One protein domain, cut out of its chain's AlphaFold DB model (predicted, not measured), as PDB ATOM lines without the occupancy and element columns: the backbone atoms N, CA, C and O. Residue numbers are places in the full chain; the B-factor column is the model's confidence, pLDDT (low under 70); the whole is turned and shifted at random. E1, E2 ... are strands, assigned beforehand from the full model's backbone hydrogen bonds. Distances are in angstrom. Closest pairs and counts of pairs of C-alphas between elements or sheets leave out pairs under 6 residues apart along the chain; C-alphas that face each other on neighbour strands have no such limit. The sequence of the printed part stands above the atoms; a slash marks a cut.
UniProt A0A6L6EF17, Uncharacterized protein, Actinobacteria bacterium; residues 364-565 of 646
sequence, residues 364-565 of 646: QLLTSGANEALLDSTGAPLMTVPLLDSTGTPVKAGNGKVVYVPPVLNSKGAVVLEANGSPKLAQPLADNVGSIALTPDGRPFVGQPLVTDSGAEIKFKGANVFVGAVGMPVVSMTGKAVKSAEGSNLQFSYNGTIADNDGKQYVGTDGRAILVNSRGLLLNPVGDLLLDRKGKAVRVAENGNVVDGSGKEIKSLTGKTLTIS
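AT A GLANCE: This is residues 364 to 565 of the 646 residues of an uncharacterized protein of Actinobacteria bacterium (UniProt A0A6L6EF17). With little regular structure, this is a compact body of coil that winds in successive loops from one end of the longest axis, with E1 and the loop round Thr 391, to the other, with the loop round Thr 558; a small two-strand hairpin, E2 and E3, lies in between. The printed part has 202 residues, no named helix and three named strands, E1, E2, E3; only 11 residues are in them, and the class is all strand. The sheet E2 - E3 is antiparallel. The radius of gyration of the C-alphas is 16.6 A; the spans are 57 by 39 by 36 A.

IN THESE COORDINATES: E1, residues 383 to 386, begins at C-alpha (359.984, 359.344, 455.974) and spans 10.1 A. E2, residues 446 to 449, spans 10.4 A. E3, residues 466 to 468, spans 6.8 A and ends at (373.188, 363.020, 448.167).

HOW THE PARTS SIT: E1 pairs with no named strand and is apart from E2 and E3. In the hairpin E2 and E3, N 448 and O 467 are within hydrogen-bond range, 2.9 A.

THE WHOLE: The farthest C-alphas, of Thr 391 and Thr 558, are 59.5 A apart. Both links are long. The printed part has no cut; no printed residue is under 70 in pLDDT.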
ATOM      1  N   GLN A 364     356.118 360.360 452.623       94.69
ATOM      2  CA  GLN A 364     356.425 359.135 451.873       94.69
ATOM      3  C   GLN A 364     357.494 358.323 452.591       94.69
ATOM      4  O   GLN A 364     358.450 358.876 453.123       94.69
ATOM      5  N   LEU A 365     357.337 357.004 452.604       95.31
ATOM      6  CA  LEU A 365     358.359 356.100 453.121       95.31
ATOM      7  C   LEU A 365     359.539 356.039 452.148       95.31
ATOM      8  O   LEU A 365     359.338 355.839 450.950       95.31
ATOM      9  N   LEU A 366     360.764 356.160 452.664       92.19
ATOM     10  CA  LEU A 366     361.946 355.798 451.895       92.19
ATOM     11  C   LEU A 366     362.109 354.281 451.872       92.19
ATOM     12  O   LEU A 366     362.069 353.620 452.912       92.19
ATOM     13  N   THR A 367     362.369 353.744 450.686       89.56
ATOM     14  CA  THR A 367     362.635 352.321 450.494       89.56
ATOM     15  C   THR A 367     363.990 352.097 449.841       89.56
ATOM     16  O   THR A 367     364.447 352.901 449.027       89.56
ATOM     17  N   SER A 368     364.624 350.981 450.192       81.06
ATOM     18  CA  SER A 368     365.721 350.420 449.417       81.06
ATOM     19  C   SER A 368     365.127 349.443 448.412       81.06
ATOM     20  O   SER A 368     364.525 348.430 448.781       81.06
ATOM     21  N   GLY A 369     365.206 349.800 447.131       73.12
ATOM     22  CA  GLY A 369     364.525 349.053 446.082       73.12
ATOM     23  C   GLY A 369     363.010 348.993 446.320       73.12
ATOM     24  O   GLY A 369     362.411 349.905 446.894       73.12
ATOM     25  N   ALA A 370     362.378 347.911 445.866       71.56
ATOM     26  CA  ALA A 370     360.927 347.733 445.968       71.56
ATOM     27  C   ALA A 370     360.463 347.071 447.280       71.56
ATOM     28  O   ALA A 370     359.266 347.013 447.540       71.56
ATOM     29  N   ASN A 371     361.379 346.528 448.090       76.56
ATOM     30  CA  ASN A 371     361.017 345.497 449.070       76.56
ATOM     31  C   ASN A 371     361.377 345.807 450.522       76.56
ATOM     32  O   ASN A 371     360.883 345.098 451.407       76.56
ATOM     33  N   GLU A 372     362.176 346.836 450.791       86.06
ATOM     34  CA  GLU A 372     362.667 347.115 452.138       86.06
ATOM     35  C   GLU A 372     362.460 348.574 452.528       86.06
ATOM     36  O   GLU A 372     362.799 349.488 451.780       86.06
ATOM     37  N   ALA A 373     361.874 348.785 453.706       91.50
ATOM     38  CA  ALA A 373     361.766 350.099 454.317       91.50
ATOM     39  C   ALA A 373     363.138 350.510 454.855       91.50
ATOM     40  O   ALA A 373     363.780 349.727 455.555       91.50
ATOM     41  N   LEU A 374     363.576 351.733 454.569       91.56
ATOM     42  CA  LEU A 374     364.775 352.265 455.204       91.56
ATOM     43  C   LEU A 374     364.433 352.730 456.617       91.56
ATOM     44  O   LEU A 374     363.469 353.470 456.824       91.56
ATOM     45  N   LEU A 375     365.226 352.275 457.586       92.38
ATOM     46  CA  LEU A 375     365.020 352.531 459.007       92.38
ATOM     47  C   LEU A 375     366.205 353.306 459.585       92.38
ATOM     48  O   LEU A 375     367.352 353.074 459.204       92.38
ATOM     49  N   ASP A 376     365.934 354.195 460.531       92.31
ATOM     50  CA  ASP A 376     366.980 354.853 461.304       92.31
ATOM     51  C   ASP A 376     367.646 353.891 462.307       92.31
ATOM     52  O   ASP A 376     367.268 352.724 462.456       92.31
ATOM     53  N   SER A 377     368.638 354.391 463.043       91.69
ATOM     54  CA  SER A 377     369.361 353.615 464.057       91.69
ATOM     55  C   SER A 377     368.494 353.086 465.211       91.69
ATOM     56  O   SER A 377     368.947 352.224 465.961       91.69
ATOM     57  N   THR A 378     367.278 353.609 465.396       90.75
ATOM     58  CA  THR A 378     366.307 353.153 466.407       90.75
ATOM     59  C   THR A 378     365.346 352.090 465.861       90.75
ATOM     60  O   THR A 378     364.613 351.467 466.627       90.75
ATOM     61  N   GLY A 379     365.369 351.848 464.545       90.25
ATOM     62  CA  GLY A 379     364.431 350.972 463.847       90.25
ATOM     63  C   GLY A 379     363.138 351.670 463.420       90.25
ATOM     64  O   GLY A 379     362.219 350.987 462.959       90.25
ATOM     65  N   ALA A 380     363.054 352.997 463.562       92.06
ATOM     66  CA  ALA A 380     361.928 353.789 463.089       92.06
ATOM     67  C   ALA A 380     362.042 354.040 461.575       92.06
ATOM     68  O   ALA A 380     363.151 354.163 461.051       92.06
ATOM     69  N   PRO A 381     360.921 354.115 460.840       94.06
ATOM     70  CA  PRO A 381     360.949 354.317 459.397       94.06
ATOM     71  C   PRO A 381     361.421 355.720 459.018       94.06
ATOM     72  O   PRO A 381     360.970 356.721 459.576       94.06
ATOM     73  N   LEU A 382     362.281 355.795 458.006       94.00
ATOM     74  CA  LEU A 382     362.694 357.054 457.404       94.00
ATOM     75  C   LEU A 382     361.603 357.545 456.451       94.00
ATOM     76  O   LEU A 382     361.268 356.886 455.466       94.00
ATOM     77  N   MET A 383     361.065 358.727 456.741       93.62
ATOM     78  CA  MET A 383     359.984 359.344 455.974       93.62
ATOM     79  C   MET A 383     360.479 360.629 455.310       93.62
ATOM     80  O   MET A 383     361.158 361.430 455.948       93.62
ATOM     81  N   THR A 384     360.109 360.863 454.055       94.00
ATOM     82  CA  THR A 384     360.236 362.172 453.418       94.00
ATOM     83  C   THR A 384     358.997 363.018 453.675       94.00
ATOM     84  O   THR A 384     357.870 362.520 453.788       94.00
ATOM     85  N   VAL A 385     359.208 364.328 453.717       92.44
ATOM     86  CA  VAL A 385     358.156 365.342 453.819       92.44
ATOM     87  C   VAL A 385     358.191 366.181 452.535       92.44
ATOM     88  O   VAL A 385     359.285 366.480 452.052       92.44
ATOM     89  N   PRO A 386     357.047 366.540 451.928       93.81
ATOM     90  CA  PRO A 386     357.039 367.455 450.799       93.81
ATOM     91  C   PRO A 386     357.484 368.845 451.258       93.81
ATOM     92  O   PRO A 386     357.021 369.364 452.271       93.81
ATOM     93  N   LEU A 387     358.379 369.449 450.490       90.88
ATOM     94  CA  LEU A 387     358.863 370.798 450.708       90.88
ATOM     95  C   LEU A 387     357.760 371.788 450.325       90.88
ATOM     96  O   LEU A 387     357.246 371.734 449.206       90.88
ATOM     97  N   LEU A 388     357.406 372.689 451.238       88.56
ATOM     98  CA  LEU A 388     356.431 373.754 451.001       88.56
ATOM     99  C   LEU A 388     357.134 375.114 450.954       88.56
ATOM    100  O   LEU A 388     358.156 375.313 451.610       88.56
ATOM    101  N   ASP A 389     356.585 376.045 450.179       83.19
ATOM    102  CA  ASP A 389     357.003 377.443 450.198       83.19
ATOM    103  C   ASP A 389     356.378 378.214 451.375       83.19
ATOM    104  O   ASP A 389     355.646 377.664 452.202       83.19
ATOM    105  N   SER A 390     356.657 379.517 451.460       76.00
ATOM    106  CA  SER A 390     356.165 380.387 452.536       76.00
ATOM    107  C   SER A 390     354.644 380.533 452.600       76.00
ATOM    108  O   SER A 390     354.128 380.987 453.620       76.00
ATOM    109  N   THR A 391     353.925 380.157 451.543       80.81
ATOM    110  CA  THR A 391     352.459 380.197 451.482       80.81
ATOM    111  C   THR A 391     351.823 378.860 451.863       80.81
ATOM    112  O   THR A 391     350.601 378.762 451.947       80.81
ATOM    113  N   GLY A 392     352.636 377.823 452.107       80.81
ATOM    114  CA  GLY A 392     352.165 376.452 452.293       80.81
ATOM    115  C   GLY A 392     351.882 375.723 450.976       80.81
ATOM    116  O   GLY A 392     351.274 374.652 450.997       80.81
ATOM    117  N   THR A 393     352.319 376.269 449.838       88.81
ATOM    118  CA  THR A 393     352.172 375.619 448.532       88.81
ATOM    119  C   THR A 393     353.324 374.635 448.307       88.81
ATOM    120  O   THR A 393     354.468 374.952 448.635       88.81
ATOM    121  N   PRO A 394     353.081 373.440 447.736       92.25
ATOM    122  CA  PRO A 394     354.150 372.487 447.448       92.25
ATOM    123  C   PRO A 394     355.172 373.042 446.454       92.25
ATOM    124  O   PRO A 394     354.818 373.430 445.338       92.25
ATOM    125  N   VAL A 395     356.452 372.995 446.820       91.75
ATOM    126  CA  VAL A 395     357.557 373.293 445.908       91.75
ATOM    127  C   VAL A 395     357.640 372.182 444.867       91.75
ATOM    128  O   VAL A 395     357.675 370.991 445.195       91.75
ATOM    129  N   LYS A 396     357.685 372.576 443.594       91.62
ATOM    130  CA  LYS A 396     357.780 371.667 442.450       91.62
ATOM    131  C   LYS A 396     359.082 371.897 441.693       91.62
ATOM    132  O   LYS A 396     359.522 373.034 441.538       91.62
ATOM    133  N   ALA A 397     359.689 370.819 441.208       91.88
ATOM    134  CA  ALA A 397     360.796 370.911 440.262       91.88
ATOM    135  C   ALA A 397     360.288 371.300 438.861       91.88
ATOM    136  O   ALA A 397     359.084 371.291 438.603       91.88
ATOM    137  N   GLY A 398     361.202 371.594 437.928       87.38
ATOM    138  CA  GLY A 398     360.854 372.043 436.570       87.38
ATOM    139  C   GLY A 398     359.987 371.063 435.764       87.38
ATOM    140  O   GLY A 398     359.319 371.463 434.818       87.38
ATOM    141  N   ASN A 399     359.938 369.789 436.163       91.38
ATOM    142  CA  ASN A 399     359.064 368.768 435.576       91.38
ATOM    143  C   ASN A 399     357.695 368.630 436.275       91.38
ATOM    144  O   ASN A 399     356.984 367.656 436.038       91.38
ATOM    145  N   GLY A 400     357.345 369.551 437.177       91.38
ATOM    146  CA  GLY A 400     356.075 369.571 437.903       91.38
ATOM    147  C   GLY A 400     355.987 368.626 439.107       91.38
ATOM    148  O   GLY A 400     355.010 368.700 439.854       91.38
ATOM    149  N   LYS A 401     356.990 367.767 439.350       93.81
ATOM    150  CA  LYS A 401     356.987 366.863 440.511       93.81
ATOM    151  C   LYS A 401     357.212 367.632 441.808       93.81
ATOM    152  O   LYS A 401     358.111 368.471 441.886       93.81
ATOM    153  N   VAL A 402     356.435 367.292 442.835       94.50
ATOM    154  CA  VAL A 402     356.620 367.805 444.199       94.50
ATOM    155  C   VAL A 402     357.967 367.340 444.748       94.50
ATOM    156  O   VAL A 402     358.362 366.185 444.571       94.50
ATOM    157  N   VAL A 403     358.674 368.250 445.409       94.88
ATOM    158  CA  VAL A 403     359.973 367.983 446.025       94.88
ATOM    159  C   VAL A 403     359.764 367.368 447.396       94.88
ATOM    160  O   VAL A 403     359.186 367.997 448.271       94.88
ATOM    161  N   TYR A 404     360.254 366.148 447.590       94.00
ATOM    162  CA  TYR A 404     360.212 365.444 448.867       94.00
ATOM    163  C   TYR A 404     361.605 365.401 449.487       94.00
ATOM    164  O   TYR A 404     362.557 364.972 448.835       94.00
ATOM    165  N   VAL A 405     361.721 365.826 450.744       93.44
ATOM    166  CA  VAL A 405     362.991 365.908 451.470       93.44
ATOM    167  C   VAL A 405     363.033 364.893 452.622       93.44
ATOM    168  O   VAL A 405     362.119 364.874 453.451       93.44
ATOM    169  N   PRO A 406     364.043 364.007 452.683       94.06
ATOM    170  CA  PRO A 406     364.270 363.129 453.833       94.06
ATOM    171  C   PRO A 406     364.928 363.874 455.007       94.06
ATOM    172  O   PRO A 406     365.466 364.969 454.817       94.06
ATOM    173  N   PRO A 407     364.952 363.278 456.213       94.25
ATOM    174  CA  PRO A 407     365.794 363.759 457.303       94.25
ATOM    175  C   PRO A 407     367.289 363.611 456.983       94.25
ATOM    176  O   PRO A 407     367.698 362.730 456.224       94.25
ATOM    177  N   VAL A 408     368.109 364.454 457.609       95.50
ATOM    178  CA  VAL A 408     369.571 364.339 457.616       95.50
ATOM    179  C   VAL A 408     369.987 363.213 458.556       95.50
ATOM    180  O   VAL A 408     369.519 363.137 459.695       95.50
ATOM    181  N   LEU A 409     370.890 362.353 458.083       95.50
ATOM    182  CA  LEU A 409     371.369 361.177 458.808       95.50
ATOM    183  C   LEU A 409     372.883 361.223 458.981       95.50
ATOM    184  O   LEU A 409     373.617 361.435 458.015       95.50
ATOM    185  N   ASN A 410     373.351 360.941 460.197       94.62
ATOM    186  CA  ASN A 410     374.775 360.737 460.456       94.62
ATOM    187  C   ASN A 410     375.258 359.358 459.964       94.62
ATOM    188  O   ASN A 410     374.486 358.560 459.431       94.62
ATOM    189  N   SER A 411     376.552 359.062 460.134       91.00
ATOM    190  CA  SER A 411     377.167 357.830 459.605       91.00
ATOM    191  C   SER A 411     376.571 356.536 460.181       91.00
ATOM    192  O   SER A 411     376.639 355.482 459.551       91.00
ATOM    193  N   LYS A 412     375.942 356.623 461.359       92.00
ATOM    194  CA  LYS A 412     375.298 355.511 462.069       92.00
ATOM    195  C   LYS A 412     373.820 355.353 461.712       92.00
ATOM    196  O   LYS A 412     373.160 354.487 462.276       92.00
ATOM    197  N   GLY A 413     373.294 356.186 460.811       92.81
ATOM    198  CA  GLY A 413     371.878 356.201 460.455       92.81
ATOM    199  C   GLY A 413     370.984 356.849 461.511       92.81
ATOM    200  O   GLY A 413     369.778 356.624 461.492       92.81
ATOM    201  N   ALA A 414     371.540 357.632 462.439       95.69
ATOM    202  CA  ALA A 414     370.738 358.397 463.387       95.69
ATOM    203  C   ALA A 414     370.284 359.716 462.757       95.69
ATOM    204  O   ALA A 414     371.068 360.402 462.093       95.69
ATOM    205  N   VAL A 415     369.022 360.072 462.996       95.38
ATOM    206  CA  VAL A 415     368.437 361.344 462.565       95.38
ATOM    207  C   VAL A 415     369.092 362.496 463.319       95.38
ATOM    208  O   VAL A 415     369.111 362.520 464.549       95.38
ATOM    209  N   VAL A 416     369.621 363.466 462.574       95.38
ATOM    210  CA  VAL A 416     370.118 364.719 463.146       95.38
ATOM    211  C   VAL A 416     368.921 365.592 463.499       95.38
ATOM    212  O   VAL A 416     368.056 365.835 462.658       95.38
ATOM    213  N   LEU A 417     368.875 366.064 464.742       91.94
ATOM    214  CA  LEU A 417     367.797 366.910 465.244       91.94
ATOM    215  C   LEU A 417     368.224 368.379 465.287       91.94
ATOM    216  O   LEU A 417     369.382 368.711 465.532       91.94
ATOM    217  N   GLU A 418     367.254 369.253 465.061       87.69
ATOM    218  CA  GLU A 418     367.334 370.683 465.328       87.69
ATOM    219  C   GLU A 418     367.201 370.953 466.840       87.69
ATOM    220  O   GLU A 418     366.780 370.090 467.614       87.69
ATOM    221  N   ALA A 419     367.498 372.180 467.281       86.25
ATOM    222  CA  ALA A 419     367.432 372.558 468.701       86.25
ATOM    223  C   ALA A 419     366.033 372.390 469.335       86.25
ATOM    224  O   ALA A 419     365.915 372.211 470.544       86.25
ATOM    225  N   ASN A 420     364.973 372.422 468.522       81.88
ATOM    226  CA  ASN A 420     363.588 372.198 468.947       81.88
ATOM    227  C   ASN A 420     363.191 370.705 468.990       81.88
ATOM    228  O   ASN A 420     362.021 370.395 469.206       81.88
ATOM    229  N   GLY A 421     364.127 369.784 468.731       85.25
ATOM    230  CA  GLY A 421     363.893 368.339 468.709       85.25
ATOM    231  C   GLY A 421     363.274 367.796 467.416       85.25
ATOM    232  O   GLY A 421     363.082 366.587 467.307       85.25
ATOM    233  N   SER A 422     362.969 368.644 466.430       84.69
ATOM    234  CA  SER A 422     362.496 368.189 465.115       84.69
ATOM    235  C   SER A 422     363.648 367.658 464.249       84.69
ATOM    236  O   SER A 422     364.785 368.105 464.417       84.69
ATOM    237  N   PRO A 423     363.402 366.725 463.312       89.69
ATOM    238  CA  PRO A 423     364.416 366.295 462.356       89.69
ATOM    239  C   PRO A 423     364.917 367.454 461.497       89.69
ATOM    240  O   PRO A 423     364.133 368.164 460.867       89.69
ATOM    241  N   LYS A 424     366.236 367.593 461.401       91.81
ATOM    242  CA  LYS A 424     366.855 368.427 460.378       91.81
ATOM    243  C   LYS A 424     366.608 367.786 459.015       91.81
ATOM    244  O   LYS A 424     366.854 366.594 458.848       91.81
ATOM    245  N   LEU A 425     366.124 368.558 458.046       92.00
ATOM    246  CA  LEU A 425     365.766 368.055 456.718       92.00
ATOM    247  C   LEU A 425     366.888 368.283 455.699       92.00
ATOM    248  O   LEU A 425     367.626 369.268 455.767       92.00
ATOM    249  N   ALA A 426     366.996 367.361 454.744       93.62
ATOM    250  CA  ALA A 426     367.787 367.532 453.535       93.62
ATOM    251  C   ALA A 426     367.212 368.663 452.661       93.62
ATOM    252  O   ALA A 426     366.079 369.107 452.844       93.62
ATOM    253  N   GLN A 427     367.992 369.129 451.690       90.69
ATOM    254  CA  GLN A 427     367.663 370.285 450.861       90.69
ATOM    255  C   GLN A 427     367.713 369.923 449.374       90.69
ATOM    256  O   GLN A 427     368.576 369.139 448.972       90.69
ATOM    257  N   PRO A 428     366.826 370.476 448.528       92.12
ATOM    258  CA  PRO A 428     366.970 370.332 447.087       92.12
ATOM    259  C   PRO A 428     368.274 370.982 446.625       92.12
ATOM    260  O   PRO A 428     368.660 372.050 447.098       92.12
ATOM    261  N   LEU A 429     368.950 370.322 445.694       89.56
ATOM    262  CA  LEU A 429     370.154 370.837 445.066       89.56
ATOM    263  C   LEU A 429     369.780 371.581 443.792       89.56
ATOM    264  O   LEU A 429     368.907 371.139 443.046       89.56
ATOM    265  N   ALA A 430     370.456 372.697 443.543       85.56
ATOM    266  CA  ALA A 430     370.273 373.462 442.322       85.56
ATOM    267  C   ALA A 430     371.112 372.886 441.169       85.56
ATOM    268  O   ALA A 430     372.214 372.367 441.374       85.56
ATOM    269  N   ASP A 431     370.591 372.982 439.951       81.06
ATOM    270  CA  ASP A 431     371.353 372.793 438.724       81.06
ATOM    271  C   ASP A 431     372.157 374.060 438.371       81.06
ATOM    272  O   ASP A 431     372.189 375.044 439.110       81.06
ATOM    273  N   ASN A 432     372.840 374.045 437.224       75.69
ATOM    274  CA  ASN A 432     373.682 375.166 436.796       75.69
ATOM    275  C   ASN A 432     372.892 376.440 436.439       75.69
ATOM    276  O   ASN A 432     373.520 377.469 436.196       75.69
ATOM    277  N   VAL A 433     371.558 376.380 436.359       73.62
ATOM    278  CA  VAL A 433     370.686 377.532 436.075       73.62
ATOM    279  C   VAL A 433     369.871 377.956 437.303       73.62
ATOM    280  O   VAL A 433     368.929 378.733 437.168       73.62
ATOM    281  N   GLY A 434     370.212 377.445 438.493       73.75
ATOM    282  CA  GLY A 434     369.548 377.794 439.754       73.75
ATOM    283  C   GLY A 434     368.192 377.107 439.964       73.75
ATOM    284  O   GLY A 434     367.518 377.356 440.962       73.75
ATOM    285  N   SER A 435     367.775 376.225 439.052       83.81
ATOM    286  CA  SER A 435     366.546 375.438 439.192       83.81
ATOM    287  C   SER A 435     366.799 374.175 440.005       83.81
ATOM    288  O   SER A 435     367.934 373.743 440.167       83.81
ATOM    289  N   ILE A 436     365.743 373.543 440.522       89.38
ATOM    290  CA  ILE A 436     365.890 372.284 441.263       89.38
ATOM    291  C   ILE A 436     366.403 371.204 440.313       89.38
ATOM    292  O   ILE A 436     365.712 370.829 439.361       89.38
ATOM    293  N   ALA A 437     367.604 370.703 440.599       90.75
ATOM    294  CA  ALA A 437     368.250 369.670 439.818       90.75
ATOM    295  C   ALA A 437     367.389 368.410 439.789       90.75
ATOM    296  O   ALA A 437     366.729 368.050 440.767       90.75
ATOM    297  N   LEU A 438     367.426 367.715 438.658       92.88
ATOM    298  CA  LEU A 438     366.766 366.433 438.491       92.88
ATOM    299  C   LEU A 438     367.808 365.322 438.446       92.88
ATOM    300  O   LEU A 438     368.844 365.435 437.792       92.88
ATOM    301  N   THR A 439     367.512 364.227 439.128       91.62
ATOM    302  CA  THR A 439     368.229 362.967 438.964       91.62
ATOM    303  C   THR A 439     367.921 362.358 437.585       91.62
ATOM    304  O   THR A 439     366.926 362.721 436.952       91.62
ATOM    305  N   PRO A 440     368.721 361.385 437.105       89.50
ATOM    306  CA  PRO A 440     368.500 360.715 435.816       89.50
ATOM    307  C   PRO A 440     367.117 360.069 435.634       89.50
ATOM    308  O   PRO A 440     366.643 359.937 434.512       89.50
ATOM    309  N   ASP A 441     366.464 359.669 436.726       89.06
ATOM    310  CA  ASP A 441     365.093 359.132 436.738       89.06
ATOM    311  C   ASP A 441     364.010 360.230 436.863       89.06
ATOM    312  O   ASP A 441     362.821 359.960 437.063       89.06
ATOM    313  N   GLY A 442     364.416 361.496 436.749       91.38
ATOM    314  CA  GLY A 442     363.549 362.662 436.792       91.38
ATOM    315  C   GLY A 442     362.945 362.929 438.167       91.38
ATOM    316  O   GLY A 442     361.855 363.498 438.230       91.38
ATOM    317  N   ARG A 443     363.556 362.482 439.269       92.12
ATOM    318  CA  ARG A 443     363.170 362.910 440.624       92.12
ATOM    319  C   ARG A 443     363.897 364.216 440.985       92.12
ATOM    320  O   ARG A 443     365.006 364.440 440.505       92.12
ATOM    321  N   PRO A 444     363.304 365.092 441.809       94.62
ATOM    322  CA  PRO A 444     364.034 366.218 442.382       94.62
ATOM    323  C   PRO A 444     365.252 365.722 443.166       94.62
ATOM    324  O   PRO A 444     365.120 364.844 444.020       94.62
ATOM    325  N   PHE A 445     366.432 366.258 442.869       94.25
ATOM    326  CA  PHE A 445     367.659 365.836 443.520       94.25
ATOM    327  C   PHE A 445     367.822 366.576 444.842       94.25
ATOM    328  O   PHE A 445     367.943 367.800 444.879       94.25
ATOM    329  N   VAL A 446     367.826 365.820 445.933       94.50
ATOM    330  CA  VAL A 446     367.995 366.332 447.291       94.50
ATOM    331  C   VAL A 446     369.332 365.879 447.871       94.50
ATOM    332  O   VAL A 446     369.766 364.738 447.694       94.50
ATOM    333  N   GLY A 447     370.002 366.791 448.563       94.69
ATOM    334  CA  GLY A 447     371.272 366.571 449.231       94.69
ATOM    335  C   GLY A 447     371.178 366.883 450.714       94.69
ATOM    336  O   GLY A 447     370.368 367.695 451.151       94.69
ATOM    337  N   GLN A 448     372.034 366.242 451.493       95.06
ATOM    338  CA  GLN A 448     372.227 366.563 452.901       95.06
ATOM    339  C   GLN A 448     373.648 367.093 453.108       95.06
ATOM    340  O   GLN A 448     374.557 366.705 452.363       95.06
ATOM    341  N   PRO A 449     373.875 367.965 454.102       94.81
ATOM    342  CA  PRO A 449     375.228 368.246 454.545       94.81
ATOM    343  C   PRO A 449     375.854 366.957 455.092       94.81
ATOM    344  O   PRO A 449     375.193 366.167 455.766       94.81
ATOM    345  N   LEU A 450     377.135 366.753 454.809       94.44
ATOM    346  CA  LEU A 450     377.939 365.756 455.493       94.44
ATOM    347  C   LEU A 450     378.085 366.189 456.953       94.44
ATOM    348  O   LEU A 450     378.406 367.347 457.229       94.44
ATOM    349  N   VAL A 451     377.849 365.272 457.883       94.56
ATOM    350  CA  VAL A 451     377.887 365.558 459.319       94.56
ATOM    351  C   VAL A 451     378.802 364.591 460.060       94.56
ATOM    352  O   VAL A 451     379.070 363.478 459.608       94.56
ATOM    353  N   THR A 452     379.277 364.996 461.230       92.31
ATOM    354  CA  THR A 452     379.905 364.087 462.192       92.31
ATOM    355  C   THR A 452     378.859 363.167 462.830       92.31
ATOM    356  O   THR A 452     377.651 363.388 462.730       92.31
ATOM    357  N   ASP A 453     379.309 362.168 463.588       90.44
ATOM    358  CA  ASP A 453     378.416 361.321 464.391       90.44
ATOM    359  C   ASP A 453     377.585 362.104 465.418       90.44
ATOM    360  O   ASP A 453     376.490 361.672 465.772       90.44
ATOM    361  N   SER A 454     378.073 363.259 465.878       89.75
ATOM    362  CA  SER A 454     377.328 364.157 466.766       89.75
ATOM    363  C   SER A 454     376.341 365.071 466.029       89.75
ATOM    364  O   SER A 454     375.646 365.847 466.678       89.75
ATOM    365  N   GLY A 455     376.278 365.006 464.694       91.00
ATOM    366  CA  GLY A 455     375.396 365.831 463.866       91.00
ATOM    367  C   GLY A 455     375.967 367.204 463.491       91.00
ATOM    368  O   GLY A 455     375.252 368.011 462.897       91.00
ATOM    369  N   ALA A 456     377.236 367.488 463.803       92.56
ATOM    370  CA  ALA A 456     377.876 368.743 463.413       92.56
ATOM    371  C   ALA A 456     378.217 368.734 461.917       92.56
ATOM    372  O   ALA A 456     378.783 367.766 461.420       92.56
ATOM    373  N   GLU A 457     377.899 369.813 461.201       92.69
ATOM    374  CA  GLU A 457     378.168 369.917 459.764       92.69
ATOM    375  C   GLU A 457     379.665 370.004 459.464       92.69
ATOM    376  O   GLU A 457     380.399 370.799 460.057       92.69
ATOM    377  N   ILE A 458     380.102 369.208 458.494       90.94
ATOM    378  CA  ILE A 458     381.465 369.211 457.988       90.94
ATOM    379  C   ILE A 458     381.587 370.266 456.890       90.94
ATOM    380  O   ILE A 458     380.825 370.298 455.917       90.94
ATOM    381  N   LYS A 459     382.588 371.135 457.055       87.75
ATOM    382  CA  LYS A 459     382.847 372.269 456.171       87.75
ATOM    383  C   LYS A 459     384.183 372.121 455.463       87.75
ATOM    384  O   LYS A 459     385.206 371.889 456.098       87.75
ATOM    385  N   PHE A 460     384.185 372.381 454.163       79.94
ATOM    386  CA  PHE A 460     385.384 372.547 453.360       79.94
ATOM    387  C   PHE A 460     385.556 374.025 453.012       79.94
ATOM    388  O   PHE A 460     384.686 374.631 452.388       79.94
ATOM    389  N   LYS A 461     386.679 374.626 453.427       81.06
ATOM    390  CA  LYS A 461     386.970 376.062 453.223       81.06
ATOM    391  C   LYS A 461     385.822 376.990 453.669       81.06
ATOM    392  O   LYS A 461     385.533 377.986 453.018       81.06
ATOM    393  N   GLY A 462     385.157 376.641 454.772       80.38
ATOM    394  CA  GLY A 462     384.039 377.406 455.335       80.38
ATOM    395  C   GLY A 462     382.659 377.097 454.739       80.38
ATOM    396  O   GLY A 462     381.666 377.519 455.325       80.38
ATOM    397  N   ALA A 463     382.573 376.324 453.651       83.81
ATOM    398  CA  ALA A 463     381.313 375.917 453.028       83.81
ATOM    399  C   ALA A 463     380.931 374.478 453.401       83.81
ATOM    400  O   ALA A 463     381.799 373.613 453.491       83.81
ATOM    401  N   ASN A 464     379.640 374.205 453.582       88.75
ATOM    402  CA  ASN A 464     379.153 372.855 453.874       88.75
ATOM    403  C   ASN A 464     379.446 371.897 452.715       88.75
ATOM    404  O   ASN A 464     379.230 372.221 451.545       88.75
ATOM    405  N   VAL A 465     379.910 370.695 453.046       91.25
ATOM    406  CA  VAL A 465     380.097 369.628 452.061       91.25
ATOM    407  C   VAL A 465     378.770 368.907 451.879       91.25
ATOM    408  O   VAL A 465     378.278 368.292 452.816       91.25
ATOM    409  N   PHE A 466     378.184 368.969 450.684       92.94
ATOM    410  CA  PHE A 466     376.924 368.283 450.394       92.94
ATOM    411  C   PHE A 466     377.147 366.918 449.747       92.94
ATOM    412  O   PHE A 466     377.880 366.769 448.766       92.94
ATOM    413  N   VAL A 467     376.435 365.930 450.270       95.19
ATOM    414  CA  VAL A 467     376.306 364.578 449.722       95.19
ATOM    415  C   VAL A 467     374.860 364.368 449.277       95.19
ATOM    416  O   VAL A 467     373.978 365.146 449.647       95.19
ATOM    417  N   GLY A 468     374.582 363.350 448.463       94.56
ATOM    418  CA  GLY A 468     373.188 363.020 448.167       94.56
ATOM    419  C   GLY A 468     372.468 362.528 449.422       94.56
ATOM    420  O   GLY A 468     373.074 361.905 450.300       94.56
ATOM    421  N   ALA A 469     371.179 362.839 449.530       94.50
ATOM    422  CA  ALA A 469     370.374 362.310 450.616       94.50
ATOM    423  C   ALA A 469     370.126 360.806 450.427       94.50
ATOM    424  O   ALA A 469     370.218 360.281 449.316       94.50
ATOM    425  N   VAL A 470     369.800 360.110 451.513       92.75
ATOM    426  CA  VAL A 470     369.561 358.662 451.493       92.75
ATOM    427  C   VAL A 470     368.519 358.260 450.428       92.75
ATOM    428  O   VAL A 470     367.502 358.928 450.248       92.75
ATOM    429  N   GLY A 471     368.796 357.183 449.689       90.00
ATOM    430  CA  GLY A 471     367.945 356.662 448.611       90.00
ATOM    431  C   GLY A 471     368.017 357.447 447.291       90.00
ATOM    432  O   GLY A 471     367.386 357.056 446.303       90.00
ATOM    433  N   MET A 472     368.772 358.551 447.235       92.31
ATOM    434  CA  MET A 472     369.042 359.246 445.974       92.31
ATOM    435  C   MET A 472     370.063 358.473 445.136       92.31
ATOM    436  O   MET A 472     370.998 357.903 445.693       92.31
ATOM    437  N   PRO A 473     369.943 358.463 443.799       93.38
ATOM    438  CA  PRO A 473     370.938 357.838 442.942       93.38
ATOM    439  C   PRO A 473     372.254 358.617 443.000       93.38
ATOM    440  O   PRO A 473     372.264 359.849 443.056       93.38
ATOM    441  N   VAL A 474     373.374 357.903 442.927       94.62
ATOM    442  CA  VAL A 474     374.682 358.538 442.752       94.62
ATOM    443  C   VAL A 474     374.785 359.037 441.317       94.62
ATOM    444  O   VAL A 474     374.559 358.281 440.367       94.62
ATOM    445  N   VAL A 475     375.138 360.310 441.152       92.94
ATOM    446  CA  VAL A 475     375.299 360.936 439.839       92.94
ATOM    447  C   VAL A 475     376.739 361.355 439.591       92.94
ATOM    448  O   VAL A 475     377.487 361.696 440.509       92.94
ATOM    449  N   SER A 476     377.138 361.317 438.325       88.50
ATOM    450  CA  SER A 476     378.426 361.801 437.862       88.50
ATOM    451  C   SER A 476     378.435 363.330 437.813       88.50
ATOM    452  O   SER A 476     377.407 364.001 437.919       88.50
ATOM    453  N   MET A 477     379.606 363.899 437.539       81.75
ATOM    454  CA  MET A 477     379.761 365.343 437.352       81.75
ATOM    455  C   MET A 477     378.951 365.899 436.163       81.75
ATOM    456  O   MET A 477     378.713 367.102 436.098       81.75
ATOM    457  N   THR A 478     378.540 365.037 435.224       83.00
ATOM    458  CA  THR A 478     377.674 365.365 434.078       83.00
ATOM    459  C   THR A 478     376.193 365.097 434.358       83.00
ATOM    460  O   THR A 478     375.372 365.238 433.457       83.00
ATOM    461  N   GLY A 479     375.841 364.699 435.585       84.94
ATOM    462  CA  GLY A 479     374.466 364.430 436.001       84.94
ATOM    463  C   GLY A 479     373.927 363.065 435.573       84.94
ATOM    464  O   GLY A 479     372.732 362.829 435.706       84.94
ATOM    465  N   LYS A 480     374.767 362.151 435.067       90.62
ATOM    466  CA  LYS A 480     374.334 360.793 434.693       90.62
ATOM    467  C   LYS A 480     374.420 359.825 435.864       90.62
ATOM    468  O   LYS A 480     375.252 360.002 436.747       90.62
ATOM    469  N   ALA A 481     373.600 358.776 435.847       92.62
ATOM    470  CA  ALA A 481     373.627 357.744 436.881       92.62
ATOM    471  C   ALA A 481     374.981 357.024 436.895       92.62
ATOM    472  O   ALA A 481     375.490 356.625 435.845       92.62
ATOM    473  N   VAL A 482     375.537 356.838 438.086       94.12
ATOM    474  CA  VAL A 482     376.742 356.042 438.306       94.12
ATOM    475  C   VAL A 482     376.339 354.617 438.666       94.12
ATOM    476  O   VAL A 482     375.471 354.390 439.513       94.12
ATOM    477  N   LYS A 483     376.991 353.652 438.024       94.44
ATOM    478  CA  LYS A 483     376.839 352.225 438.302       94.44
ATOM    479  C   LYS A 483     378.083 351.668 438.985       94.44
ATOM    480  O   LYS A 483     379.154 352.263 438.914       94.44
ATOM    481  N   SER A 484     377.949 350.520 439.639       95.19
ATOM    482  CA  SER A 484     379.099 349.724 440.059       95.19
ATOM    483  C   SER A 484     379.798 349.103 438.844       95.19
ATOM    484  O   SER A 484     379.245 349.072 437.742       95.19
ATOM    485  N   ALA A 485     380.986 348.539 439.057       93.81
ATOM    486  CA  ALA A 485     381.709 347.781 438.036       93.81
ATOM    487  C   ALA A 485     380.916 346.568 437.509       93.81
ATOM    488  O   ALA A 485     381.133 346.126 436.386       93.81
ATOM    489  N   GLU A 486     379.987 346.041 438.313       93.44
ATOM    490  CA  GLU A 486     379.069 344.960 437.934       93.44
ATOM    491  C   GLU A 486     377.823 345.463 437.184       93.44
ATOM    492  O   GLU A 486     377.013 344.663 436.726       93.44
ATOM    493  N   GLY A 487     377.646 346.782 437.057       91.75
ATOM    494  CA  GLY A 487     376.499 347.399 436.395       91.75
ATOM    495  C   GLY A 487     375.290 347.662 437.300       91.75
ATOM    496  O   GLY A 487     374.268 348.137 436.800       91.75
ATOM    497  N   SER A 488     375.393 347.410 438.608       92.00
ATOM    498  CA  SER A 488     374.340 347.736 439.576       92.00
ATOM    499  C   SER A 488     374.213 349.248 439.749       92.00
ATOM    500  O   SER A 488     375.221 349.948 439.814       92.00
ATOM    501  N   ASN A 489     372.990 349.768 439.853       90.75
ATOM    502  CA  ASN A 489     372.794 351.181 440.177       90.75
ATOM    503  C   ASN A 489     373.275 351.458 441.605       90.75
ATOM    504  O   ASN A 489     373.002 350.674 442.515       90.75
ATOM    505  N   LEU A 490     373.974 352.577 441.782       93.38
ATOM    506  CA  LEU A 490     374.412 353.037 443.092       93.38
ATOM    507  C   LEU A 490     373.449 354.087 443.633       93.38
ATOM    508  O   LEU A 490     373.009 354.983 442.906       93.38
ATOM    509  N   GLN A 491     373.193 354.015 444.933       93.31
ATOM    510  CA  GLN A 491     372.434 355.014 445.670       93.31
ATOM    511  C   GLN A 491     373.211 355.502 446.890       93.31
ATOM    512  O   GLN A 491     374.060 354.799 447.441       93.31
ATOM    513  N   PHE A 492     372.916 356.725 447.308       94.62
ATOM    514  CA  PHE A 492     373.394 357.275 448.560       94.62
ATOM    515  C   PHE A 492     372.719 356.559 449.731       94.62
ATOM    516  O   PHE A 492     371.503 356.378 449.769       94.62
ATOM    517  N   SER A 493     373.533 356.165 450.697       92.88
ATOM    518  CA  SER A 493     373.128 355.644 451.995       92.88
ATOM    519  C   SER A 493     373.401 356.716 453.062       92.88
ATOM    520  O   SER A 493     373.387 357.920 452.782       92.88
ATOM    521  N   TYR A 494     373.605 356.309 454.310       93.31
ATOM    522  CA  TYR A 494     373.752 357.222 455.438       93.31
ATOM    523  C   TYR A 494     375.020 358.068 455.313       93.31
ATOM    524  O   TYR A 494     376.089 357.565 454.959       93.31
ATOM    525  N   ASN A 495     374.883 359.371 455.578       92.69
ATOM    526  CA  ASN A 495     375.965 360.356 455.564       92.69
ATOM    527  C   ASN A 495     376.862 360.333 454.308       92.69
ATOM    528  O   ASN A 495     378.081 360.457 454.400       92.69
ATOM    529  N   GLY A 496     376.276 360.121 453.126       91.44
ATOM    530  CA  GLY A 496     377.004 360.185 451.852       91.44
ATOM    531  C   GLY A 496     377.837 358.952 451.511       91.44
ATOM    532  O   GLY A 496     378.572 358.966 450.519       91.44
ATOM    533  N   THR A 497     377.707 357.885 452.301       94.50
ATOM    534  CA  THR A 497     378.159 356.555 451.883       94.50
ATOM    535  C   THR A 497     377.328 356.056 450.704       94.50
ATOM    536  O   THR A 497     376.262 356.600 450.407       94.50
ATOM    537  N   ILE A 498     377.803 355.025 450.011       94.88
ATOM    538  CA  ILE A 498     377.112 354.457 448.851       94.88
ATOM    539  C   ILE A 498     376.746 352.989 449.071       94.88
ATOM    540  O   ILE A 498     377.499 352.223 449.677       94.88
ATOM    541  N   ALA A 499     375.587 352.601 448.555       92.69
ATOM    542  CA  ALA A 499     375.043 351.253 448.633       92.69
ATOM    543  C   ALA A 499     374.453 350.821 447.282       92.69
ATOM    544  O   ALA A 499     374.237 351.647 446.391       92.69
ATOM    545  N   ASP A 500     374.197 349.522 447.134       89.81
ATOM    546  CA  ASP A 500     373.342 349.020 446.057       89.81
ATOM    547  C   ASP A 500     371.862 349.270 446.385       89.81
ATOM    548  O   ASP A 500     371.516 349.796 447.445       89.81
ATOM    549  N   ASN A 501     370.980 348.891 445.460       85.25
ATOM    550  CA  ASN A 501     369.531 349.011 445.624       85.25
ATOM    551  C   ASN A 501     368.973 348.176 446.790       85.25
ATOM    552  O   ASN A 501     367.879 348.480 447.260       85.25
ATOM    553  N   ASP A 502     369.698 347.166 447.272       83.69
ATOM    554  CA  ASP A 502     369.304 346.334 448.416       83.69
ATOM    555  C   ASP A 502     369.862 346.889 449.742       83.69
ATOM    556  O   ASP A 502     369.702 346.287 450.799       83.69
ATOM    557  N   GLY A 503     370.528 348.048 449.706       84.94
ATOM    558  CA  GLY A 503     371.040 348.737 450.889       84.94
ATOM    559  C   GLY A 503     372.395 348.214 451.366       84.94
ATOM    560  O   GLY A 503     372.924 348.694 452.374       84.94
ATOM    561  N   LYS A 504     373.018 347.279 450.640       88.50
ATOM    562  CA  LYS A 504     374.347 346.775 450.979       88.50
ATOM    563  C   LYS A 504     375.399 347.828 450.641       88.50
ATOM    564  O   LYS A 504     375.565 348.230 449.489       88.50
ATOM    565  N   GLN A 505     376.142 348.256 451.660       91.44
ATOM    566  CA  GLN A 505     377.176 349.276 451.507       91.44
ATOM    567  C   GLN A 505     378.375 348.779 450.691       91.44
ATOM    568  O   GLN A 505     378.844 347.649 450.853       91.44
ATOM    569  N   TYR A 506     378.915 349.668 449.857       93.62
ATOM    570  CA  TYR A 506     380.182 349.452 449.166       93.62
ATOM    571  C   TYR A 506     381.350 349.977 450.001       93.62
ATOM    572  O   TYR A 506     381.306 351.067 450.579       93.62
ATOM    573  N   VAL A 507     382.441 349.212 449.994       93.12
ATOM    574  CA  VAL A 507     383.706 349.574 450.638       93.12
ATOM    575  C   VAL A 507     384.812 349.746 449.601       93.12
ATOM    576  O   VAL A 507     384.836 349.092 448.552       93.12
ATOM    577  N   GLY A 508     385.727 350.665 449.887       92.19
ATOM    578  CA  GLY A 508     386.891 350.942 449.067       92.19
ATOM    579  C   GLY A 508     387.907 349.808 449.130       92.19
ATOM    580  O   GLY A 508     387.858 348.919 449.981       92.19
ATOM    581  N   THR A 509     388.900 349.870 448.249       91.31
ATOM    582  CA  THR A 509     390.032 348.927 448.233       91.31
ATOM    583  C   THR A 509     390.960 349.061 449.443       91.31
ATOM    584  O   THR A 509     391.876 348.261 449.619       91.31
ATOM    585  N   ASP A 510     390.723 350.045 450.305       89.50
ATOM    586  CA  ASP A 510     391.351 350.212 451.614       89.50
ATOM    587  C   ASP A 510     390.499 349.656 452.771       89.50
ATOM    588  O   ASP A 510     390.947 349.624 453.921       89.50
ATOM    589  N   GLY A 511     389.298 349.153 452.472       88.50
ATOM    590  CA  GLY A 511     388.349 348.598 453.433       88.50
ATOM    591  C   GLY A 511     387.524 349.642 454.183       88.50
ATOM    592  O   GLY A 511     386.831 349.273 455.125       88.50
ATOM    593  N   ARG A 512     387.600 350.925 453.806       88.38
ATOM    594  CA  ARG A 512     386.768 351.988 454.388       88.38
ATOM    595  C   ARG A 512     385.489 352.178 453.581       88.38
ATOM    596  O   ARG A 512     385.430 351.799 452.412       88.38
ATOM    597  N   ALA A 513     384.475 352.781 454.194       91.38
ATOM    598  CA  ALA A 513     383.283 353.204 453.470       91.38
ATOM    599  C   ALA A 513     383.661 354.197 452.363       91.38
ATOM    600  O   ALA A 513     384.561 355.023 452.528       91.38
ATOM    601  N   ILE A 514     382.979 354.105 451.228       94.56
ATOM    602  CA  ILE A 514     383.190 355.029 450.116       94.56
ATOM    603  C   ILE A 514     382.253 356.212 450.310       94.56
ATOM    604  O   ILE A 514     381.038 356.028 450.302       94.56
ATOM    605  N   LEU A 515     382.817 357.411 450.455       94.50
ATOM    606  CA  LEU A 515     382.052 358.650 450.508       94.50
ATOM    607  C   LEU A 515     382.115 359.358 449.159       94.50
ATOM    608  O   LEU A 515     383.188 359.518 448.569       94.50
ATOM    609  N   VAL A 516     380.954 359.802 448.689       95.06
ATOM    610  CA  VAL A 516     380.807 360.540 447.434       95.06
ATOM    611  C   VAL A 516     380.004 361.801 447.723       95.06
ATOM    612  O   VAL A 516     379.023 361.768 448.462       95.06
ATOM    613  N   ASN A 517     380.404 362.932 447.151       93.44
ATOM    614  CA  ASN A 517     379.593 364.141 447.227       93.44
ATOM    615  C   ASN A 517     378.454 364.122 446.197       93.44
ATOM    616  O   ASN A 517     378.390 363.261 445.320       93.44
ATOM    617  N   SER A 518     377.559 365.104 446.248       89.81
ATOM    618  CA  SER A 518     376.412 365.173 445.330       89.81
ATOM    619  C   SER A 518     376.774 365.324 443.840       89.81
ATOM    620  O   SER A 518     375.895 365.250 442.988       89.81
ATOM    621  N   ARG A 519     378.058 365.511 443.504       85.69
ATOM    622  CA  ARG A 519     378.576 365.688 442.136       85.69
ATOM    623  C   ARG A 519     379.462 364.529 441.664       85.69
ATOM    624  O   ARG A 519     380.136 364.661 440.640       85.69
ATOM    625  N   GLY A 520     379.517 363.426 442.410       89.25
ATOM    626  CA  GLY A 520     380.303 362.247 442.033       89.25
ATOM    627  C   GLY A 520     381.804 362.342 442.342       89.25
ATOM    628  O   GLY A 520     382.583 361.541 441.817       89.25
ATOM    629  N   LEU A 521     382.234 363.313 443.158       94.06
ATOM    630  CA  LEU A 521     383.619 363.409 443.636       94.06
ATOM    631  C   LEU A 521     383.793 362.566 444.898       94.06
ATOM    632  O   LEU A 521     382.934 362.585 445.780       94.06
ATOM    633  N   LEU A 522     384.911 361.847 444.984       94.88
ATOM    634  CA  LEU A 522     385.237 361.039 446.153       94.88
ATOM    635  C   LEU A 522     385.703 361.926 447.304       94.88
ATOM    636  O   LEU A 522     386.478 362.863 447.101       94.88
ATOM    637  N   LEU A 523     385.253 361.591 448.507       92.69
ATOM    638  CA  LEU A 523     385.630 362.262 449.742       92.69
ATOM    639  C   LEU A 523     386.486 361.341 450.610       92.69
ATOM    640  O   LEU A 523     386.381 360.114 450.543       92.69
ATOM    641  N   ASN A 524     387.329 361.935 451.444       85.75
ATOM    642  CA  ASN A 524     387.882 361.245 452.601       85.75
ATOM    643  C   ASN A 524     386.863 361.275 453.770       85.75
ATOM    644  O   ASN A 524     385.866 361.998 453.695       85.75
ATOM    645  N   PRO A 525     387.083 360.515 454.859       79.19
ATOM    646  CA  PRO A 525     386.127 360.470 455.971       79.19
ATOM    647  C   PRO A 525     385.933 361.803 456.714       79.19
ATOM    648  O   PRO A 525     384.862 362.040 457.263       79.19
ATOM    649  N   VAL A 526     386.918 362.710 456.662       79.69
ATOM    650  CA  VAL A 526     386.806 364.064 457.237       79.69
ATOM    651  C   VAL A 526     386.102 365.062 456.305       79.69
ATOM    652  O   VAL A 526     385.972 366.231 456.653       79.69
ATOM    653  N   GLY A 527     385.636 364.614 455.133       81.88
ATOM    654  CA  GLY A 527     384.854 365.393 454.169       81.88
ATOM    655  C   GLY A 527     385.652 366.206 453.150       81.88
ATOM    656  O   GLY A 527     385.044 366.870 452.310       81.88
ATOM    657  N   ASP A 528     386.986 366.144 453.162       87.50
ATOM    658  CA  ASP A 528     387.785 366.747 452.096       87.50
ATOM    659  C   ASP A 528     387.705 365.910 450.818       87.50
ATOM    660  O   ASP A 528     387.500 364.694 450.840       87.50
ATOM    661  N   LEU A 529     387.958 366.557 449.681       91.44
ATOM    662  CA  LEU A 529     388.102 365.868 448.405       91.44
ATOM    663  C   LEU A 529     389.276 364.887 448.462       91.44
ATOM    664  O   LEU A 529     390.394 365.245 448.837       91.44
ATOM    665  N   LEU A 530     389.039 363.660 448.015       92.12
ATOM    666  CA  LEU A 530     390.104 362.702 447.793       92.12
ATOM    667  C   LEU A 530     390.895 363.141 446.551       92.12
ATOM    668  O   LEU A 530     390.338 363.243 445.457       92.12
ATOM    669  N   LEU A 531     392.184 363.432 446.725       93.19
ATOM    670  CA  LEU A 531     393.024 364.008 445.672       93.19
ATOM    671  C   LEU A 531     393.889 362.949 444.984       93.19
ATOM    672  O   LEU A 531     394.383 362.019 445.622       93.19
ATOM    673  N   ASP A 532     394.090 363.104 443.680       93.81
ATOM    674  CA  ASP A 532     395.055 362.342 442.898       93.81
ATOM    675  C   ASP A 532     396.497 362.807 443.175       93.81
ATOM    676  O   ASP A 532     396.750 363.773 443.900       93.81
ATOM    677  N   ARG A 533     397.473 362.135 442.552       92.06
ATOM    678  CA  ARG A 533     398.903 362.467 442.686       92.06
ATOM    679  C   ARG A 533     399.235 363.916 442.299       92.06
ATOM    680  O   ARG A 533     400.216 364.463 442.791       92.06
ATOM    681  N   LYS A 534     398.445 364.527 441.409       92.19
ATOM    682  CA  LYS A 534     398.614 365.907 440.928       92.19
ATOM    683  C   LYS A 534     397.826 366.921 441.767       92.19
ATOM    684  O   LYS A 534     397.794 368.094 441.408       92.19
ATOM    685  N   GLY A 535     397.181 366.489 442.852       91.81
ATOM    686  CA  GLY A 535     396.395 367.347 443.733       91.81
ATOM    687  C   GLY A 535     395.014 367.715 443.188       91.81
ATOM    688  O   GLY A 535     394.401 368.650 443.698       91.81
ATOM    689  N   LYS A 536     394.504 367.022 442.161       94.12
ATOM    690  CA  LYS A 536     393.145 367.240 441.639       94.12
ATOM    691  C   LYS A 536     392.167 366.223 442.219       94.12
ATOM    692  O   LYS A 536     392.551 365.112 442.559       94.12
ATOM    693  N   ALA A 537     390.897 366.598 442.322       94.12
ATOM    694  CA  ALA A 537     389.873 365.730 442.891       94.12
ATOM    695  C   ALA A 537     389.641 364.474 442.039       94.12
ATOM    696  O   ALA A 537     389.502 364.550 440.816       94.12
ATOM    697  N   VAL A 538     389.563 363.331 442.714       96.00
ATOM    698  CA  VAL A 538     389.215 362.038 442.130       96.00
ATOM    699  C   VAL A 538     387.698 361.907 442.053       96.00
ATOM    700  O   VAL A 538     386.967 362.378 442.928       96.00
ATOM    701  N   ARG A 539     387.210 361.247 441.005       94.38
ATOM    702  CA  ARG A 539     385.777 361.032 440.779       94.38
ATOM    703  C   ARG A 539     385.471 359.610 440.344       94.38
ATOM    704  O   ARG A 539     386.350 358.881 439.884       94.38
ATOM    705  N   VAL A 540     384.197 359.255 440.455       93.50
ATOM    706  CA  VAL A 540     383.661 357.997 439.936       93.50
ATOM    707  C   VAL A 540     383.069 358.241 438.546       93.50
ATOM    708  O   VAL A 540     382.253 359.143 438.353       93.50
ATOM    709  N   ALA A 541     383.512 357.465 437.559       93.44
ATOM    710  CA  ALA A 541     382.952 357.453 436.213       93.44
ATOM    711  C   ALA A 541     381.619 356.687 436.173       93.44
ATOM    712  O   ALA A 541     381.321 355.893 437.057       93.44
ATOM    713  N   GLU A 542     380.825 356.885 435.118       94.31
ATOM    714  CA  GLU A 542     379.467 356.319 434.985       94.31
ATOM    715  C   GLU A 542     379.424 354.780 435.104       94.31
ATOM    716  O   GLU A 542     378.434 354.221 435.567       94.31
ATOM    717  N   ASN A 543     380.509 354.093 434.738       93.62
ATOM    718  CA  ASN A 543     380.662 352.636 434.814       93.62
ATOM    719  C   ASN A 543     381.277 352.128 436.136       93.62
ATOM    720  O   ASN A 543     381.644 350.959 436.225       93.62
ATOM    721  N   GLY A 544     381.467 353.002 437.124       93.06
ATOM    722  CA  GLY A 544     382.057 352.651 438.415       93.06
ATOM    723  C   GLY A 544     383.582 352.672 438.445       93.06
ATOM    724  O   GLY A 544     384.162 352.394 439.496       93.06
ATOM    725  N   ASN A 545     384.258 353.019 437.344       95.56
ATOM    726  CA  ASN A 545     385.711 353.189 437.349       95.56
ATOM    727  C   ASN A 545     386.103 354.454 438.110       95.56
ATOM    728  O   ASN A 545     385.474 355.504 437.975       95.56
ATOM    729  N   VAL A 546     387.181 354.375 438.883       96.00
ATOM    730  CA  VAL A 546     387.740 355.539 439.562       96.00
ATOM    731  C   VAL A 546     388.746 356.219 438.645       96.00
ATOM    732  O   VAL A 546     389.683 355.591 438.140       96.00
ATOM    733  N   VAL A 547     388.550 357.516 438.420       95.75
ATOM    734  CA  VAL A 547     389.367 358.315 437.505       95.75
ATOM    735  C   VAL A 547     389.945 359.542 438.201       95.75
ATOM    736  O   VAL A 547     389.330 360.127 439.095       95.75
ATOM    737  N   ASP A 548     391.138 359.933 437.770       94.88
ATOM    738  CA  ASP A 548     391.844 361.116 438.246       94.88
ATOM    739  C   ASP A 548     391.187 362.423 437.758       94.88
ATOM    740  O   ASP A 548     390.209 362.420 436.996       94.88
ATOM    741  N   GLY A 549     391.744 363.568 438.161       90.94
ATOM    742  CA  GLY A 549     391.219 364.880 437.780       90.94
ATOM    743  C   GLY A 549     391.313 365.197 436.281       90.94
ATOM    744  O   GLY A 549     390.751 366.196 435.834       90.94
ATOM    745  N   SER A 550     392.011 364.373 435.491       92.56
ATOM    746  CA  SER A 550     392.036 364.434 434.022       92.56
ATOM    747  C   SER A 550     391.099 363.424 433.349       92.56
ATOM    748  O   SER A 550     390.964 363.440 432.131       92.56
ATOM    749  N   GLY A 551     390.410 362.579 434.123       92.31
ATOM    750  CA  GLY A 551     389.537 361.523 433.610       92.31
ATOM    751  C   GLY A 551     390.265 360.230 433.246       92.31
ATOM    752  O   GLY A 551     389.652 359.346 432.655       92.31
ATOM    753  N   LYS A 552     391.547 360.084 433.600       95.12
ATOM    754  CA  LYS A 552     392.289 358.840 433.387       95.12
ATOM    755  C   LYS A 552     392.051 357.878 434.546       95.12
ATOM    756  O   LYS A 552     392.079 358.272 435.706       95.12
ATOM    757  N   GLU A 553     391.871 356.602 434.229       96.25
ATOM    758  CA  GLU A 553     391.687 355.548 435.227       96.25
ATOM    759  C   GLU A 553     392.863 355.435 436.200       96.25
ATOM    760  O   GLU A 553     394.029 355.332 435.795       96.25
ATOM    761  N   ILE A 554     392.532 355.384 437.487       95.69
ATOM    762  CA  ILE A 554     393.488 355.101 438.553       95.69
ATOM    763  C   ILE A 554     393.631 353.587 438.665       95.69
ATOM    764  O   ILE A 554     392.649 352.850 438.727       95.69
ATOM    765  N   LYS A 555     394.874 353.109 438.674       94.56
ATOM    766  CA  LYS A 555     395.199 351.682 438.625       94.56
ATOM    767  C   LYS A 555     395.958 351.254 439.872       94.56
ATOM    768  O   LYS A 555     396.822 351.968 440.369       94.56
ATOM    769  N   SER A 556     395.677 350.042 440.331       91.88
ATOM    770  CA  SER A 556     396.491 349.341 441.326       91.88
ATOM    771  C   SER A 556     397.891 349.027 440.781       91.88
ATOM    772  O   SER A 556     398.131 349.059 439.572       91.88
ATOM    773  N   LEU A 557     398.809 348.595 441.653       89.12
ATOM    774  CA  LEU A 557     400.139 348.116 441.242       89.12
ATOM    775  C   LEU A 557     400.079 346.993 440.201       89.12
ATOM    776  O   LEU A 557     400.923 346.925 439.310       89.12
ATOM    777  N   THR A 558     399.050 346.143 440.244       87.38
ATOM    778  CA  THR A 558     398.865 345.068 439.255       87.38
ATOM    779  C   THR A 558     398.439 345.577 437.876       87.38
ATOM    780  O   THR A 558     398.476 344.826 436.911       87.38
ATOM    781  N   GLY A 559     398.101 346.863 437.742       89.38
ATOM    782  CA  GLY A 559     397.602 347.463 436.504       89.38
ATOM    783  C   GLY A 559     396.087 347.357 436.328       89.38
ATOM    784  O   GLY A 559     395.562 347.897 435.358       89.38
ATOM    785  N   LYS A 560     395.379 346.712 437.264       91.88
ATOM    786  CA  LYS A 560     393.911 346.704 437.302       91.88
ATOM    787  C   LYS A 560     393.380 348.056 437.757       91.88
ATOM    788  O   LYS A 560     393.878 348.584 438.755       91.88
ATOM    789  N   THR A 561     392.384 348.570 437.049       94.50
ATOM    790  CA  THR A 561     391.661 349.797 437.395       94.50
ATOM    791  C   THR A 561     390.964 349.643 438.744       94.50
ATOM    792  O   THR A 561     390.429 348.579 439.052       94.50
ATOM    793  N   LEU A 562     391.038 350.683 439.571       95.50
ATOM    794  CA  LEU A 562     390.304 350.765 440.828       95.50
ATOM    795  C   LEU A 562     388.852 351.122 440.515       95.50
ATOM    796  O   LEU A 562     388.592 352.013 439.705       95.50
ATOM    797  N   THR A 563     387.911 350.421 441.137       95.12
ATOM    798  CA  THR A 563     386.488 350.547 440.823       95.12
ATOM    799  C   THR A 563     385.628 350.532 442.082       95.12
ATOM    800  O   THR A 563     386.061 350.130 443.166       95.12
ATOM    801  N   ILE A 564     384.383 350.972 441.932       94.94
ATOM    802  CA  ILE A 564     383.319 350.752 442.902       94.94
ATOM    803  C   ILE A 564     382.716 349.375 442.626       94.94
ATOM    804  O   ILE A 564     382.006 349.195 441.639       94.94
ATOM    805  N   SER A 565     383.026 348.393 443.468       92.31
ATOM    806  CA  SER A 565     382.624 346.998 443.267       92.31
ATOM    807  C   SER A 565     382.156 346.367 444.570       92.31
ATOM    808  O   SER A 565     382.745 346.593 445.628       92.31
TER     809      SER A 565